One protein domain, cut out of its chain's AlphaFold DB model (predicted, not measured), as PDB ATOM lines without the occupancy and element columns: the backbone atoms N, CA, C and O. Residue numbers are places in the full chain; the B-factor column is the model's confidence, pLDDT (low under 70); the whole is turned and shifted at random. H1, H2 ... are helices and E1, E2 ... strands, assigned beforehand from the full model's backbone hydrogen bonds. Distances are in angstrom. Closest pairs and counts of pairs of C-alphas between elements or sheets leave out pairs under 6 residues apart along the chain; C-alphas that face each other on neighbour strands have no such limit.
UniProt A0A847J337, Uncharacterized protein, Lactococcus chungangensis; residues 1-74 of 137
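This is residues 1 to 74 of the 137 residues of an uncharacterized protein of Lactococcus chungangensis (UniProt A0A847J337). One strongly curled sheet of five strands, like part of a barrel, wraps round the helix H2, which sits between the edge strands E3 and E5. A second helix, H1, packs on the sheet along E2 and E1, and the long hairpin of E1 and E2 makes the length of the body. The 74 printed residues hold five named strands and two named helices, in the chain order E1, E2, E3, H1, H2, E4, E5. The sheet is mixed, in the order E3, E2, E1, E4, E5, and the class is mixed, helices and strands. The whole is compact, with a radius of gyration of the C-alphas of 11.4 A, and elongated, with spans of 34 by 22 by 19 A.

E1, residues 2 to 9, begins at C-alpha 2 (128.184, 81.954, 58.108) and is 22.3 A long. E2, residues 14 to 22, is 25.2 A long, and E3, residues 28 to 30, 7.0 A. H1 holds residues 33 to 39, 11.1 A, and H2 residues 49 to 56, 11.3 A, with C-alpha 49 at (130.599, 101.620, 54.431). E4, residues 63 to 67, is 12.8 A long; E5, residues 70 to 74, is 12.5 A long and ends at C-alpha 74 (141.303, 91.773, 62.665).

E1, E2 and E3 form a meander, each strand the antiparallel neighbour of the one before. In the hairpin of E1 and E2, N 5 and O 18 are 2.9 A apart, within hydrogen-bond range; in that of E2 and E3, N 29 and O 21 are 2.8 A apart. E1 and E4 are parallel at 24 degrees, with N 8 and O 64 at 2.8 A. E4 and E5 form an antiparallel hairpin, with N 65 and O 72 at 2.8 A. H1 is on the sheet at a height of 7.7 A, over E2 and only just over E1, on which 3 of its 7 C-alphas fall. It runs along the strands, at 14 degrees to E2 on the local plane; the closest C-alphas of H1 and E2 are those of Leu 39 and Lys 14, 5.4 A apart. H2 is on the sheet too, and the sheet curls round it. Its closest C-alphas to E3 are those of Val 54 and Trp 28, 5.7 A; to E5, those of Val 56 and Ser 73, 5.6 A. E3 and E5 are apart. H1 and H2 are close but not clearly touching, about perpendicular at 80 degrees, with the C-alphas of Ile 33 and Glu 50 closest at 7.6 A. Of the O i to N i+4 pairs, 3 of 4 are within hydrogen-bond range in H2 and 0 of 3 in H1, where 4 of 4 O i to N i+3 pairs are.

The C-alphas of Ala 12 and Leu 24 are the two farthest apart, at 34.9 A. The printed part has no cut and no long link. Its mean pLDDT is 87.1; residue 25 and residues 43 to 47 are under 70.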
ATOM      1  N   MET A   1     129.725  79.766  53.982       77.12
ATOM      2  CA  MET A   1     129.953  79.750  55.451       77.12
ATOM      3  C   MET A   1     129.199  80.917  56.083       77.12
ATOM      4  O   MET A   1     128.992  81.894  55.374       77.12
ATOM      5  N   LYS A   2     128.747  80.822  57.343       84.50
ATOM      6  CA  LYS A   2     128.184  81.954  58.108       84.50
ATOM      7  C   LYS A   2     129.000  82.133  59.387       84.50
ATOM      8  O   LYS A   2     129.292  81.129  60.030       84.50
ATOM      9  N   GLN A   3     129.324  83.367  59.752       91.75
ATOM     10  CA  GLN A   3     130.031  83.689  60.994       91.75
ATOM     11  C   GLN A   3     129.514  85.005  61.575       91.75
ATOM     12  O   GLN A   3     129.030  85.862  60.837       91.75
ATOM     13  N   LYS A   4     129.592  85.153  62.899       95.38
ATOM     14  CA  LYS A   4     129.354  86.434  63.568       95.38
ATOM     15  C   LYS A   4     130.681  87.159  63.729       95.38
ATOM     16  O   LYS A   4     131.648  86.533  64.152       95.38
ATOM     17  N   ILE A   5     130.696  88.447  63.417       96.94
ATOM     18  CA  ILE A   5     131.853  89.325  63.602       96.94
ATOM     19  C   ILE A   5     131.433  90.588  64.344       96.94
ATOM     20  O   ILE A   5     130.262  90.976  64.314       96.94
ATOM     21  N   VAL A   6     132.394  91.242  64.982       97.50
ATOM     22  CA  VAL A   6     132.204  92.564  65.584       97.50
ATOM     23  C   VAL A   6     132.542  93.636  64.552       97.50
ATOM     24  O   VAL A   6     133.601  93.581  63.943       97.50
ATOM     25  N   ILE A   7     131.682  94.629  64.361       96.06
ATOM     26  CA  ILE A   7     132.054  95.872  63.679       96.06
ATOM     27  C   ILE A   7     132.219  96.928  64.761       96.06
ATOM     28  O   ILE A   7     131.308  97.116  65.563       96.06
ATOM     29  N   TYR A   8     133.372  97.582  64.805       95.44
ATOM     30  CA  TYR A   8     133.717  98.580  65.808       95.44
ATOM     31  C   TYR A   8     134.022  99.912  65.136       95.44
ATOM     32  O   TYR A   8     134.848  99.981  64.231       95.44
ATOM     33  N   ASN A   9     133.360 100.963  65.596       92.38
ATOM     34  CA  ASN A   9     133.641 102.335  65.227       92.38
ATOM     35  C   ASN A   9     134.492 102.973  66.328       92.38
ATOM     36  O   ASN A   9     133.996 103.230  67.427       92.38
ATOM     37  N   GLU A  10     135.767 103.213  66.018       91.06
ATOM     38  CA  GLU A  10     136.756 103.705  66.979       91.06
ATOM     39  C   GLU A  10     136.412 105.098  67.508       91.06
ATOM     40  O   GLU A  10     136.560 105.358  68.698       91.06
ATOM     41  N   GLN A  11     135.896 105.979  66.655       88.19
ATOM     42  CA  GLN A  11     135.693 107.380  67.011       88.19
ATOM     43  C   GLN A  11     134.497 107.609  67.954       88.19
ATOM     44  O   GLN A  11     134.566 108.510  68.787       88.19
ATOM     45  N   ALA A  12     133.427 106.807  67.874       89.50
ATOM     46  CA  ALA A  12     132.316 106.872  68.843       89.50
ATOM     47  C   ALA A  12     132.440 105.853  69.976       89.50
ATOM     48  O   ALA A  12     131.570 105.845  70.846       89.50
ATOM     49  N   ASP A  13     133.452 104.982  69.954       90.81
ATOM     50  CA  ASP A  13     133.559 103.824  70.851       90.81
ATOM     51  C   ASP A  13     132.254 102.998  70.880       90.81
ATOM     52  O   ASP A  13     131.694 102.666  71.926       90.81
ATOM     53  N   LYS A  14     131.728 102.686  69.688       92.06
ATOM     54  CA  LYS A  14     130.510 101.878  69.503       92.06
ATOM     55  C   LYS A  14     130.824 100.624  68.713       92.06
ATOM     56  O   LYS A  14     131.595 100.658  67.759       92.06
ATOM     57  N   PHE A  15     130.188  99.514  69.067       94.88
ATOM     58  CA  PHE A  15     130.302  98.269  68.318       94.88
ATOM     59  C   PHE A  15     128.958  97.574  68.168       94.88
ATOM     60  O   PHE A  15     128.088  97.673  69.028       94.88
ATOM     61  N   VAL A  16     128.835  96.804  67.090       95.50
ATOM     62  CA  VAL A  16     127.714  95.893  66.844       95.50
ATOM     63  C   VAL A  16     128.234  94.522  66.443       95.50
ATOM     64  O   VAL A  16     129.335  94.388  65.912       95.50
ATOM     65  N   SER A  17     127.446  93.482  66.696       96.38
ATOM     66  CA  SER A  17     127.756  92.122  66.254       96.38
ATOM     67  C   SER A  17     126.869  91.749  65.079       96.38
ATOM     68  O   SER A  17     125.676  91.545  65.272       96.38
ATOM     69  N   VAL A  18     127.452  91.593  63.893       95.44
ATOM     70  CA  VAL A  18     126.711  91.258  62.669       95.44
ATOM     71  C   VAL A  18     127.028  89.849  62.199       95.44
ATOM     72  O   VAL A  18     128.135  89.333  62.365       95.44
ATOM     73  N   THR A  19     126.057  89.217  61.559       95.75
ATOM     74  CA  THR A  19     126.248  87.968  60.833       95.75
ATOM     75  C   THR A  19     126.721  88.278  59.421       95.75
ATOM     76  O   THR A  19     126.047  88.981  58.665       95.75
ATOM     77  N   VAL A  20     127.846  87.689  59.029       94.19
ATOM     78  CA  VAL A  20     128.324  87.686  57.646       94.19
ATOM     79  C   VAL A  20     128.238  86.285  57.066       94.19
ATOM     80  O   VAL A  20     128.282  85.274  57.776       94.19
ATOM     81  N   GLY A  21     128.075  86.205  55.753       91.88
ATOM     82  CA  GLY A  21     128.089  84.941  55.040       91.88
ATOM     83  C   GLY A  21     128.817  85.052  53.718       91.88
ATOM     84  O   GLY A  21     128.903  86.130  53.150       91.88
ATOM     85  N   GLN A  22     129.314  83.922  53.234       88.69
ATOM     86  CA  GLN A  22     129.967  83.835  51.935       88.69
ATOM     87  C   GLN A  22     129.001  83.246  50.903       88.69
ATOM     88  O   GLN A  22     128.421  82.178  51.148       88.69
ATOM     89  N   LEU A  23     128.811  83.955  49.791       81.31
ATOM     90  CA  LEU A  23     128.077  83.494  48.615       81.31
ATOM     91  C   LEU A  23     128.909  82.465  47.822       81.31
ATOM     92  O   LEU A  23     130.078  82.209  48.119       81.31
ATOM     93  N   LEU A  24     128.280  81.803  46.845       72.62
ATOM     94  CA  LEU A  24     128.884  80.700  46.076       72.62
ATOM     95  C   LEU A  24     130.118  81.128  45.255       72.62
ATOM     96  O   LEU A  24     130.960  80.296  44.930       72.62
ATOM     97  N   ASP A  25     130.238  82.417  44.967       69.94
ATOM     98  CA  ASP A  25     131.324  83.100  44.253       69.94
ATOM     99  C   ASP A  25     132.455  83.600  45.170       69.94
ATOM    100  O   ASP A  25     133.372  84.277  44.709       69.94
ATOM    101  N   LYS A  26     132.431  83.220  46.454       72.88
ATOM    102  CA  LYS A  26     133.350  83.669  47.511       72.88
ATOM    103  C   LYS A  26     133.174  85.121  47.956       72.88
ATOM    104  O   LYS A  26     133.937  85.545  48.826       72.88
ATOM    105  N   GLU A  27     132.175  85.842  47.453       86.25
ATOM    106  CA  GLU A  27     131.874  87.193  47.916       86.25
ATOM    107  C   GLU A  27     131.254  87.153  49.320       86.25
ATOM    108  O   GLU A  27     130.386  86.323  49.625       86.25
ATOM    109  N   TRP A  28     131.726  88.027  50.208       92.19
ATOM    110  CA  TRP A  28     131.137  88.184  51.532       92.19
ATOM    111  C   TRP A  28     129.930  89.113  51.481       92.19
ATOM    112  O   TRP A  28     129.916  90.104  50.765       92.19
ATOM    113  N   VAL A  29     128.926  88.820  52.298       92.62
ATOM    114  CA  VAL A  29     127.744  89.668  52.465       92.62
ATOM    115  C   VAL A  29     127.418  89.841  53.938       92.62
ATOM    116  O   VAL A  29     127.465  88.877  54.711       92.62
ATOM    117  N   ILE A  30     127.028  91.056  54.316       92.69
ATOM    118  CA  ILE A  30     126.502  91.362  55.647       92.69
ATOM    119  C   ILE A  30     125.005  91.045  55.645       92.69
ATOM    120  O   ILE A  30     124.269  91.455  54.753       92.69
ATOM    121  N   LYS A  31     124.537  90.256  56.614       91.88
ATOM    122  CA  LYS A  31     123.113  89.890  56.728       91.88
ATOM    123  C   LYS A  31     122.318  90.874  57.576       91.88
ATOM    124  O   LYS A  31     121.131  91.053  57.332       91.88
ATOM    125  N   ASP A  32     122.989  91.533  58.511       90.12
ATOM    126  CA  ASP A  32     122.375  92.391  59.522       90.12
ATOM    127  C   ASP A  32     122.659  93.886  59.256       90.12
ATOM    128  O   ASP A  32     122.935  94.645  60.178       90.12
ATOM    129  N   ILE A  33     122.594  94.323  57.987       86.88
ATOM    130  CA  ILE A  33     122.905  95.706  57.556       86.88
ATOM    131  C   ILE A  33     122.209  96.784  58.412       86.88
ATOM    132  O   ILE A  33     122.882  97.748  58.779       86.88
ATOM    133  N   PRO A  34     120.916  96.658  58.795       88.81
ATOM    134  CA  PRO A  34     120.262  97.672  59.623       88.81
ATOM    135  C   PRO A  34     120.959  97.943  60.966       88.81
ATOM    136  O   PRO A  34     120.895  99.068  61.450       88.81
ATOM    137  N   GLN A  35     121.666  96.963  61.545       89.31
ATOM    138  CA  GLN A  35     122.385  97.141  62.816       89.31
ATOM    139  C   GLN A  35     123.572  98.102  62.689       89.31
ATOM    140  O   GLN A  35     123.955  98.732  63.668       89.31
ATOM    141  N   LEU A  36     124.128  98.289  61.486       88.50
ATOM    142  CA  LEU A  36     125.231  99.233  61.273       88.50
ATOM    143  C   LEU A  36     124.836 100.685  61.588       88.50
ATOM    144  O   LEU A  36     125.710 101.514  61.816       88.50
ATOM    145  N   GLN A  37     123.537 101.000  61.648       87.00
ATOM    146  CA  GLN A  37     123.046 102.327  62.035       87.00
ATOM    147  C   GLN A  37     123.383 102.680  63.493       87.00
ATOM    148  O   GLN A  37     123.528 103.856  63.818       87.00
ATOM    149  N   GLU A  38     123.557 101.683  64.364       89.75
ATOM    150  CA  GLU A  38     123.908 101.898  65.773       89.75
ATOM    151  C   GLU A  38     125.358 102.368  65.951       89.75
ATOM    152  O   GLU A  38     125.693 102.952  66.978       89.75
ATOM    153  N   LEU A  39     126.213 102.168  64.941       87.88
ATOM    154  CA  LEU A  39     127.629 102.536  64.984       87.88
ATOM    155  C   LEU A  39     127.882 104.036  64.881       87.88
ATOM    156  O   LEU A  39     129.035 104.429  65.018       87.88
ATOM    157  N   ASP A  40     126.854 104.855  64.640       85.81
ATOM    158  CA  ASP A  40     126.993 106.310  64.514       85.81
ATOM    159  C   ASP A  40     128.058 106.694  63.481       85.81
ATOM    160  O   ASP A  40     129.044 107.352  63.765       85.81
ATOM    161  N   LEU A  41     127.888 106.234  62.245       77.25
ATOM    162  CA  LEU A  41     128.861 106.434  61.161       77.25
ATOM    163  C   LEU A  41     128.780 107.841  60.545       77.25
ATOM    164  O   LEU A  41     129.124 108.039  59.382       77.25
ATOM    165  N   SER A  42     128.287 108.815  61.311       70.38
ATOM    166  CA  SER A  42     127.966 110.166  60.851       70.38
ATOM    167  C   SER A  42     129.196 110.985  60.435       70.38
ATOM    168  O   SER A  42     129.044 112.010  59.773       70.38
ATOM    169  N   TYR A  43     130.400 110.527  60.789       58.66
ATOM    170  CA  TYR A  43     131.634 111.307  60.702       58.66
ATOM    171  C   TYR A  43     132.723 110.748  59.765       58.66
ATOM    172  O   TYR A  43     133.647 111.499  59.469       58.66
ATOM    173  N   THR A  44     132.640 109.508  59.257       57.06
ATOM    174  CA  THR A  44     133.809 108.889  58.577       57.06
ATOM    175  C   THR A  44     133.565 108.007  57.366       57.06
ATOM    176  O   THR A  44     134.544 107.575  56.767       57.06
ATOM    177  N   VAL A  45     132.334 107.722  56.930       52.47
ATOM    178  CA  VAL A  45     132.201 106.840  55.762       52.47
ATOM    179  C   VAL A  45     131.257 107.389  54.715       52.47
ATOM    180  O   VAL A  45     130.074 107.624  54.955       52.47
ATOM    181  N   GLU A  46     131.838 107.573  53.530       53.97
ATOM    182  CA  GLU A  46     131.160 107.757  52.259       53.97
ATOM    183  C   GLU A  46     129.927 106.849  52.137       53.97
ATOM    184  O   GLU A  46     129.805 105.793  52.769       53.97
ATOM    185  N   GLN A  47     129.013 107.228  51.245       56.53
ATOM    186  CA  GLN A  47     127.982 106.319  50.758       56.53
ATOM    187  C   GLN A  47     128.664 104.987  50.381       56.53
ATOM    188  O   GLN A  47     129.389 104.976  49.393       56.53
ATOM    189  N   ASN A  48     128.452 103.906  51.159       78.38
ATOM    190  CA  ASN A  48     128.946 102.516  50.989       78.38
ATOM    191  C   ASN A  48     129.914 101.924  52.055       78.38
ATOM    192  O   ASN A  48     130.660 101.003  51.722       78.38
ATOM    193  N   VAL A  49     129.856 102.312  53.337       81.75
ATOM    194  CA  VAL A  49     130.599 101.620  54.431       81.75
ATOM    195  C   VAL A  49     130.510 100.092  54.411       81.75
ATOM    196  O   VAL A  49     131.499  99.401  54.635       81.75
ATOM    197  N   GLU A  50     129.340  99.553  54.079       88.12
ATOM    198  CA  GLU A  50     129.122  98.115  53.942       88.12
ATOM    199  C   GLU A  50     130.077  97.482  52.921       88.12
ATOM    200  O   GLU A  50     130.625  96.411  53.178       88.12
ATOM    201  N   LYS A  51     130.320  98.150  51.785       88.31
ATOM    202  CA  LYS A  51     131.226  97.642  50.749       88.31
ATOM    203  C   LYS A  51     132.667  97.625  51.240       88.31
ATOM    204  O   LYS A  51     133.375  96.661  50.971       88.31
ATOM    205  N   GLU A  52     133.093  98.652  51.970       89.69
ATOM    206  CA  GLU A  52     134.442  98.690  52.547       89.69
ATOM    207  C   GLU A  52     134.633  97.618  53.622       89.69
ATOM    208  O   GLU A  52     135.664  96.949  53.637       89.69
ATOM    209  N   ILE A  53     133.614  97.374  54.456       92.19
ATOM    210  CA  ILE A  53     133.621  96.251  55.401       92.19
ATOM    211  C   ILE A  53     133.788  94.937  54.636       92.19
ATOM    212  O   ILE A  53     134.708  94.180  54.930       92.19
ATOM    213  N   VAL A  54     132.948  94.677  53.629       92.75
ATOM    214  CA  VAL A  54     132.975  93.435  52.837       92.75
ATOM    215  C   VAL A  54     134.333  93.198  52.169       92.75
ATOM    216  O   VAL A  54     134.815  92.065  52.180       92.75
ATOM    217  N   LYS A  55     134.981  94.245  51.641       92.38
ATOM    218  CA  LYS A  55     136.295  94.153  50.977       92.38
ATOM    219  C   LYS A  55     137.405  93.615  51.875       92.38
ATOM    220  O   LYS A  55     138.341  93.004  51.364       92.38
ATOM    221  N   VAL A  56     137.331  93.860  53.184       93.50
ATOM    222  CA  VAL A  56     138.377  93.443  54.128       93.50
ATOM    223  C   VAL A  56     138.067  92.122  54.830       93.50
ATOM    224  O   VAL A  56     138.915  91.629  55.571       93.50
ATOM    225  N   LEU A  57     136.884  91.537  54.613       94.62
ATOM    226  CA  LEU A  57     136.498  90.278  55.245       94.62
ATOM    227  C   LEU A  57     137.317  89.097  54.717       94.62
ATOM    228  O   LEU A  57     137.459  88.868  53.515       94.62
ATOM    229  N   THR A  58     137.780  88.278  55.649       93.06
ATOM    230  CA  THR A  58     138.440  86.999  55.411       93.06
ATOM    231  C   THR A  58     137.793  85.924  56.282       93.06
ATOM    232  O   THR A  58     136.914  86.185  57.107       93.06
ATOM    233  N   THR A  59     138.205  84.672  56.092       91.81
ATOM    234  CA  THR A  59     137.701  83.545  56.891       91.81
ATOM    235  C   THR A  59     138.067  83.644  58.369       91.81
ATOM    236  O   THR A  59     137.351  83.086  59.190       91.81
ATOM    237  N   ASP A  60     139.135  84.372  58.699       94.06
ATOM    238  CA  ASP A  60     139.647  84.497  60.066       94.06
ATOM    239  C   ASP A  60     139.231  85.822  60.725       94.06
ATOM    240  O   ASP A  60     139.626  86.111  61.857       94.06
ATOM    241  N   THR A  61     138.431  86.641  60.029       96.12
ATOM    242  CA  THR A  61     137.902  87.888  60.578       96.12
ATOM    243  C   THR A  61     137.068  87.606  61.821       96.12
ATOM    244  O   THR A  61     136.016  86.972  61.752       96.12
ATOM    245  N   PHE A  62     137.507  88.161  62.945       97.31
ATOM    246  CA  PHE A  62     136.722  88.244  64.171       97.31
ATOM    247  C   PHE A  62     136.061  89.615  64.311       97.31
ATOM    248  O   PHE A  62     134.901  89.710  64.713       97.31
ATOM    249  N   SER A  63     136.787  90.677  63.957       97.69
ATOM    250  CA  SER A  63     136.273  92.042  64.004       97.69
ATOM    251  C   SER A  63     136.695  92.869  62.795       97.69
ATOM    252  O   SER A  63     137.690  92.565  62.142       97.69
ATOM    253  N   VAL A  64     135.945  93.927  62.513       96.81
ATOM    254  CA  VAL A  64     136.317  94.989  61.583       96.81
ATOM    255  C   VAL A  64     136.297  96.310  62.335       96.81
ATOM    256  O   VAL A  64     135.294  96.653  62.956       96.81
ATOM    257  N   ILE A  65     137.400  97.046  62.269       95.06
ATOM    258  CA  ILE A  65     137.543  98.377  62.855       95.06
ATOM    259  C   ILE A  65     137.334  99.420  61.766       95.06
ATOM    260  O   ILE A  65     137.900  99.294  60.679       95.06
ATOM    261  N   ILE A  66     136.554 100.444  62.091       91.69
ATOM    262  CA  ILE A  66     136.352 101.666  61.320       91.69
ATOM    263  C   ILE A  66     136.999 102.796  62.122       91.69
ATOM    264  O   ILE A  66     136.536 103.122  63.216       91.69
ATOM    265  N   ALA A  67     138.082 103.352  61.592       85.94
ATOM    266  CA  ALA A  67     138.869 104.399  62.231       85.94
ATOM    267  C   ALA A  67     139.300 105.425  61.184       85.94
ATOM    268  O   ALA A  67     140.023 105.070  60.248       85.94
ATOM    269  N   ASP A  68     138.868 106.676  61.344       74.62
ATOM    270  CA  ASP A  68     139.063 107.736  60.353       74.62
ATOM    271  C   ASP A  68     138.665 107.236  58.944       74.62
ATOM    272  O   ASP A  68     137.547 106.766  58.747       74.62
ATOM    273  N   ASP A  69     139.609 107.218  58.000       71.50
ATOM    274  CA  ASP A  69     139.429 106.760  56.615       71.50
ATOM    275  C   ASP A  69     139.839 105.290  56.388       71.50
ATOM    276  O   ASP A  69     140.129 104.868  55.265       71.50
ATOM    277  N   ARG A  70     139.969 104.495  57.455       82.81
ATOM    278  CA  ARG A  70     140.476 103.120  57.383       82.81
ATOM    279  C   ARG A  70     139.457 102.123  57.906       82.81
ATOM    280  O   ARG A  70     138.972 102.219  59.028       82.81
ATOM    281  N   VAL A  71     139.220 101.097  57.092       91.31
ATOM    282  CA  VAL A  71     138.484  99.892  57.472       91.31
ATOM    283  C   VAL A  71     139.472  98.733  57.501       91.31
ATOM    284  O   VAL A  71     140.187  98.500  56.526       91.31
ATOM    285  N   LYS A  72     139.565  98.022  58.626       93.94
ATOM    286  CA  LYS A  72     140.528  96.925  58.799       93.94
ATOM    287  C   LYS A  72     139.876  95.725  59.467       93.94
ATOM    288  O   LYS A  72     139.297  95.859  60.537       93.94
ATOM    289  N   SER A  73     140.043  94.545  58.876       96.62
ATOM    290  CA  SER A  73     139.719  93.275  59.528       96.62
ATOM    291  C   SER A  73     140.827  92.863  60.494       96.62
ATOM    292  O   SER A  73     142.005  92.918  60.140       96.62
ATOM    293  N   LEU A  74     140.436  92.382  61.669       97.75
ATOM    294  CA  LEU A  74     141.303  91.773  62.665       97.75
ATOM    295  C   LEU A  74     140.826  90.360  63.005       97.75
ATOM    296  O   LEU A  74     139.624  90.093  63.131       97.75
TER     297      LEU A  74